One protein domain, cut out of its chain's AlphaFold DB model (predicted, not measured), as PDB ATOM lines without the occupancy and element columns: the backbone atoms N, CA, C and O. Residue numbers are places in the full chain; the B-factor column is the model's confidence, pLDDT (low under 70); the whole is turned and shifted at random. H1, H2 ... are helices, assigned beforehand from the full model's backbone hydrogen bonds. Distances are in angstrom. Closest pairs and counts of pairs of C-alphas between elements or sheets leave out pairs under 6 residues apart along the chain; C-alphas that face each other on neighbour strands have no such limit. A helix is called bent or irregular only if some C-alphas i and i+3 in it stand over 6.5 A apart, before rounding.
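This is residues 127 to 170 of the 170 residues of an uncharacterized protein of Aphanomyces invadans (UniProt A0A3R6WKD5). Three helices are joined end to end in an open, angular chain: the long helix H2 makes the middle bar, and H1 and H3 turn off its two ends in different directions, meeting it at corners. There is no shared core, since H1 and H3 stay apart and each is near H2 at one end of it. The printed part has 44 residues with three named helices, H1, H2 and H3 in that order, and no named strand; the class is all helix. The whole is only just loose, close to extended, with a radius of gyration of the C-alphas of 13.8 A, and its C-alphas span 36 by 23 by 17 A, only just elongated.

H1 is residues 127 to 137 and runs 15.5 A from C-alpha 127 at (49.294, 1.291, 5.676) to C-alpha 137. Trp 138 is the one residue between H1 and the next helix. H2 is residues 139 to 154, the longest helix by residues with 16, and measures 22.1 A from C-alpha 139 at (52.143, 15.057, -2.195) to C-alpha 154. After Ser 155 and Thr 156 comes H3, residues 157 to 167, 16.1 A from first to last C-alpha, with C-alpha 167 at (30.831, 8.748, -13.073). Residues 168 to 170 follow it.

H1 and H2 are close but not clearly touching, with 2 pairs of C-alphas within 8 A. Their closest C-alphas are those of Ile 134 and Val 142, 7.4 A apart. Their lines are only just about perpendicular, at 72 degrees. H2 and H3 only just touch, and only at the corner by their link, with 3 pairs of C-alphas within 8 A; H2 does so with residues 152 to 153 alone. Their closest C-alphas are those of Leu 152 and Leu 160, 6.0 A apart. They run opposite ways at a steep tilt of 54 degrees. H1 and H3 are apart. In H1, H2 and H3 every backbone O i to N i+4 pair is within hydrogen-bond range, and no helix is bent or irregular.

The two C-alphas farthest apart are those of Leu 129 and Lys 158, at 36.6 A. The printed part has no cut, and it ends at residue 170, the chain's last residue. The links H1 to H2 and H2 to H3 are both tight. Among the stretches that stand free are residues 127 to 133, which belong to H1, and residues 164 to 170, of which 164 to 167 belong to H3. The mean pLDDT of the printed part is 86.2; residues 156 to 157 and 169 to 170 are under 70.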
ATOM      1  N   ASN A 127      50.100   0.077   5.776       90.00
ATOM      2  CA  ASN A 127      49.294   1.291   5.676       90.00
ATOM      3  C   ASN A 127      50.121   2.561   5.949       90.00
ATOM      4  O   ASN A 127      49.986   3.549   5.227       90.00
ATOM      5  N   LEU A 128      51.005   2.534   6.954       90.12
ATOM      6  CA  LEU A 128      51.924   3.646   7.226       90.12
ATOM      7  C   LEU A 128      52.928   3.856   6.086       90.12
ATOM      8  O   LEU A 128      53.093   4.980   5.629       90.12
ATOM      9  N   LEU A 129      53.523   2.782   5.562       93.00
ATOM     10  CA  LEU A 129      54.457   2.849   4.438       93.00
ATOM     11  C   LEU A 129      53.812   3.474   3.194       93.00
ATOM     12  O   LEU A 129      54.397   4.347   2.552       93.00
ATOM     13  N   VAL A 130      52.595   3.040   2.855       93.44
ATOM     14  CA  VAL A 130      51.832   3.596   1.729       93.44
ATOM     15  C   VAL A 130      51.529   5.070   1.972       93.44
ATOM     16  O   VAL A 130      51.729   5.887   1.072       93.44
ATOM     17  N   LYS A 131      51.107   5.434   3.187       90.38
ATOM     18  CA  LYS A 131      50.860   6.828   3.562       90.38
ATOM     19  C   LYS A 131      52.111   7.694   3.379       90.38
ATOM     20  O   LYS A 131      52.011   8.756   2.769       90.38
ATOM     21  N   ASP A 132      53.268   7.233   3.841       92.75
ATOM     22  CA  ASP A 132      54.536   7.965   3.736       92.75
ATOM     23  C   ASP A 132      55.021   8.066   2.278       92.75
ATOM     24  O   ASP A 132      55.531   9.101   1.841       92.75
ATOM     25  N   THR A 133      54.792   7.022   1.480       93.50
ATOM     26  CA  THR A 133      55.090   7.022   0.037       93.50
ATOM     27  C   THR A 133      54.224   8.039  -0.706       93.50
ATOM     28  O   THR A 133      54.718   8.808  -1.531       93.50
ATOM     29  N   ILE A 134      52.927   8.087  -0.397       93.38
ATOM     30  CA  ILE A 134      51.999   9.066  -0.968       93.38
ATOM     31  C   ILE A 134      52.391  10.489  -0.557       93.38
ATOM     32  O   ILE A 134      52.434  11.384  -1.402       93.38
ATOM     33  N   ALA A 135      52.704  10.694   0.723       89.25
ATOM     34  CA  ALA A 135      53.067  12.000   1.264       89.25
ATOM     35  C   ALA A 135      54.402  12.538   0.726       89.25
ATOM     36  O   ALA A 135      54.644  13.735   0.837       89.25
ATOM     37  N   SER A 136      55.250  11.681   0.150       92.12
ATOM     38  CA  SER A 136      56.527  12.072  -0.452       92.12
ATOM     39  C   SER A 136      56.424  12.207  -1.972       92.12
ATOM     40  O   SER A 136      56.530  13.309  -2.502       92.12
ATOM     41  N   ALA A 137      56.177  11.109  -2.687       92.81
ATOM     42  CA  ALA A 137      56.222  11.090  -4.150       92.81
ATOM     43  C   ALA A 137      55.011  11.767  -4.816       92.81
ATOM     44  O   ALA A 137      55.124  12.272  -5.930       92.81
ATOM     45  N   TRP A 138      53.858  11.789  -4.141       92.06
ATOM     46  CA  TRP A 138      52.576  12.203  -4.725       92.06
ATOM     47  C   TRP A 138      51.910  13.347  -3.959       92.06
ATOM     48  O   TRP A 138      50.713  13.587  -4.122       92.06
ATOM     49  N   GLN A 139      52.674  14.066  -3.131       93.12
ATOM     50  CA  GLN A 139      52.143  15.057  -2.195       93.12
ATOM     51  C   GLN A 139      51.237  16.091  -2.877       93.12
ATOM     52  O   GLN A 139      50.139  16.358  -2.395       93.12
ATOM     53  N   ILE A 140      51.672  16.641  -4.017       94.12
ATOM     54  CA  ILE A 140      50.928  17.672  -4.760       94.12
ATOM     55  C   ILE A 140      49.622  17.100  -5.315       94.12
ATOM     56  O   ILE A 140      48.557  17.685  -5.132       94.12
ATOM     57  N   THR A 141      49.693  15.942  -5.969       93.81
ATOM     58  CA  THR A 141      48.531  15.293  -6.587       93.81
ATOM     59  C   THR A 141      47.489  14.913  -5.542       93.81
ATOM     60  O   THR A 141      46.298  15.144  -5.741       93.81
ATOM     61  N   VAL A 142      47.925  14.376  -4.401       92.69
ATOM     62  CA  VAL A 142      47.021  14.014  -3.307       92.69
ATOM     63  C   VAL A 142      46.449  15.242  -2.611       92.69
ATOM     64  O   VAL A 142      45.269  15.218  -2.270       92.69
ATOM     65  N   ALA A 143      47.214  16.327  -2.465       92.81
ATOM     66  CA  ALA A 143      46.685  17.591  -1.957       92.81
ATOM     67  C   ALA A 143      45.562  18.131  -2.860       92.81
ATOM     68  O   ALA A 143      44.462  18.394  -2.381       92.81
ATOM     69  N   GLN A 144      45.785  18.184  -4.176       94.94
ATOM     70  CA  GLN A 144      44.765  18.623  -5.135       94.94
ATOM     71  C   GLN A 144      43.521  17.726  -5.115       94.94
ATOM     72  O   GLN A 144      42.393  18.220  -5.094       94.94
ATOM     73  N   ALA A 145      43.707  16.403  -5.090       91.81
ATOM     74  CA  ALA A 145      42.596  15.460  -4.998       91.81
ATOM     75  C   ALA A 145      41.806  15.642  -3.691       91.81
ATOM     76  O   ALA A 145      40.574  15.645  -3.707       91.81
ATOM     77  N   HIS A 146      42.503  15.835  -2.570       91.88
ATOM     78  CA  HIS A 146      41.887  16.109  -1.278       91.88
ATOM     79  C   HIS A 146      41.076  17.410  -1.301       91.88
ATOM     80  O   HIS A 146      39.942  17.418  -0.822       91.88
ATOM     81  N   ASP A 147      41.599  18.482  -1.897       93.19
ATOM     82  CA  ASP A 147      40.898  19.767  -2.006       93.19
ATOM     83  C   ASP A 147      39.614  19.650  -2.831       93.19
ATOM     84  O   ASP A 147      38.565  20.151  -2.421       93.19
ATOM     85  N   VAL A 148      39.658  18.918  -3.948       89.94
ATOM     86  CA  VAL A 148      38.468  18.636  -4.767       89.94
ATOM     87  C   VAL A 148      37.432  17.844  -3.968       89.94
ATOM     88  O   VAL A 148      36.260  18.220  -3.945       89.94
ATOM     89  N   VAL A 149      37.844  16.775  -3.277       88.81
ATOM     90  CA  VAL A 149      36.938  15.963  -2.446       88.81
ATOM     91  C   VAL A 149      36.341  16.790  -1.306       88.81
ATOM     92  O   VAL A 149      35.140  16.703  -1.046       88.81
ATOM     93  N   SER A 150      37.153  17.615  -0.646       89.62
ATOM     94  CA  SER A 150      36.717  18.504   0.431       89.62
ATOM     95  C   SER A 150      35.694  19.524  -0.071       89.62
ATOM     96  O   SER A 150      34.613  19.640   0.506       89.62
ATOM     97  N   MET A 151      35.977  20.186  -1.198       88.12
ATOM     98  CA  MET A 151      35.057  21.121  -1.849       88.12
ATOM     99  C   MET A 151      33.733  20.442  -2.209       88.12
ATOM    100  O   MET A 151      32.668  20.972  -1.898       88.12
ATOM    101  N   LEU A 152      33.776  19.243  -2.794       85.25
ATOM    102  CA  LEU A 152      32.572  18.495  -3.159       85.25
ATOM    103  C   LEU A 152      31.747  18.080  -1.935       85.25
ATOM    104  O   LEU A 152      30.522  18.200  -1.967       85.25
ATOM    105  N   ASN A 153      32.393  17.639  -0.856       83.56
ATOM    106  CA  ASN A 153      31.710  17.285   0.392       83.56
ATOM    107  C   ASN A 153      31.090  18.506   1.092       83.56
ATOM    108  O   ASN A 153      30.061  18.364   1.749       83.56
ATOM    109  N   GLN A 154      31.696  19.688   0.952       83.44
ATOM    110  CA  GLN A 154      31.162  20.954   1.471       83.44
ATOM    111  C   GLN A 154      30.114  21.588   0.544       83.44
ATOM    112  O   GLN A 154      29.332  22.437   0.973       83.44
ATOM    113  N   SER A 155      30.093  21.202  -0.734       81.62
ATOM    114  CA  SER A 155      29.138  21.715  -1.710       81.62
ATOM    115  C   SER A 155      27.707  21.266  -1.395       81.62
ATOM    116  O   SER A 155      27.461  20.269  -0.717       81.62
ATOM    117  N   THR A 156      26.720  22.007  -1.905       69.69
ATOM    118  CA  THR A 156      25.309  21.630  -1.751       69.69
ATOM    119  C   THR A 156      25.044  20.240  -2.343       69.69
ATOM    120  O   THR A 156      25.627  19.867  -3.362       69.69
ATOM    121  N   ALA A 157      24.109  19.487  -1.743       69.12
ATOM    122  CA  ALA A 157      23.810  18.079  -2.061       69.12
ATOM    123  C   ALA A 157      23.615  17.760  -3.564       69.12
ATOM    124  O   ALA A 157      23.766  16.615  -3.986       69.12
ATOM    125  N   LYS A 158      23.313  18.779  -4.376       76.94
ATOM    126  CA  LYS A 158      23.110  18.710  -5.825       76.94
ATOM    127  C   LYS A 158      24.388  18.435  -6.630       76.94
ATOM    128  O   LYS A 158      24.306  17.793  -7.673       76.94
ATOM    129  N   TRP A 159      25.547  18.941  -6.213       78.69
ATOM    130  CA  TRP A 159      26.782  18.787  -6.999       78.69
ATOM    131  C   TRP A 159      27.395  17.402  -6.829       78.69
ATOM    132  O   TRP A 159      27.766  16.771  -7.817       78.69
ATOM    133  N   LEU A 160      27.396  16.886  -5.599       77.94
ATOM    134  CA  LEU A 160      27.855  15.531  -5.310       77.94
ATOM    135  C   LEU A 160      26.989  14.468  -6.004       77.94
ATOM    136  O   LEU A 160      27.526  13.500  -6.541       77.94
ATOM    137  N   SER A 161      25.660  14.647  -6.030       79.88
ATOM    138  CA  SER A 161      24.764  13.716  -6.727       79.88
ATOM    139  C   SER A 161      25.008  13.725  -8.237       79.88
ATOM    140  O   SER A 161      25.184  12.666  -8.831       79.88
ATOM    141  N   ARG A 162      25.123  14.917  -8.842       82.75
ATOM    142  CA  ARG A 162      25.412  15.074 -10.276       82.75
ATOM    143  C   ARG A 162      26.743  14.448 -10.675       82.75
ATOM    144  O   ARG A 162      26.800  13.765 -11.688       82.75
ATOM    145  N   LEU A 163      27.792  14.645  -9.875       82.31
ATOM    146  CA  LEU A 163      29.093  14.035 -10.140       82.31
ATOM    147  C   LEU A 163      29.015  12.502 -10.110       82.31
ATOM    148  O   LEU A 163      29.544  11.846 -11.005       82.31
ATOM    149  N   ARG A 164      28.332  11.928  -9.109       82.62
ATOM    150  CA  ARG A 164      28.142  10.470  -9.010       82.62
ATOM    151  C   ARG A 164      27.399   9.901 -10.211       82.62
ATOM    152  O   ARG A 164      27.735   8.806 -10.646       82.62
ATOM    153  N   ASP A 165      26.404  10.615 -10.729       87.62
ATOM    154  CA  ASP A 165      25.665  10.165 -11.909       87.62
ATOM    155  C   ASP A 165      26.536  10.215 -13.171       87.62
ATOM    156  O   ASP A 165      26.551   9.241 -13.919       87.62
ATOM    157  N   SER A 166      27.356  11.259 -13.347       85.06
ATOM    158  CA  SER A 166      28.321  11.337 -14.458       85.06
ATOM    159  C   SER A 166      29.417  10.263 -14.404       85.06
ATOM    160  O   SER A 166      29.903   9.830 -15.446       85.06
ATOM    161  N   MET A 167      29.826   9.814 -13.214       82.12
ATOM    162  CA  MET A 167      30.831   8.748 -13.073       82.12
ATOM    163  C   MET A 167      30.303   7.355 -13.432       82.12
ATOM    164  O   MET A 167      31.100   6.484 -13.746       82.12
ATOM    165  N   LYS A 168      28.984   7.122 -13.385       83.44
ATOM    166  CA  LYS A 168      28.382   5.835 -13.786       83.44
ATOM    167  C   LYS A 168      28.303   5.659 -15.303       83.44
ATOM    168  O   LYS A 168      28.059   4.555 -15.773       83.44
ATOM    169  N   THR A 169      28.416   6.756 -16.048       69.12
ATOM    170  CA  THR A 169      28.355   6.780 -17.516       69.12
ATOM    171  C   THR A 169      29.716   6.613 -18.197       69.12
ATOM    172  O   THR A 169      29.765   6.620 -19.424       69.12
ATOM    173  N   VAL A 170      30.794   6.480 -17.419       52.44
ATOM    174  CA  VAL A 170      32.155   6.158 -17.881       52.44
ATOM    175  C   VAL A 170      32.412   4.678 -17.643       52.44
ATOM    176  O   VAL A 170      32.989   4.040 -18.548       52.44
TER     177      VAL A 170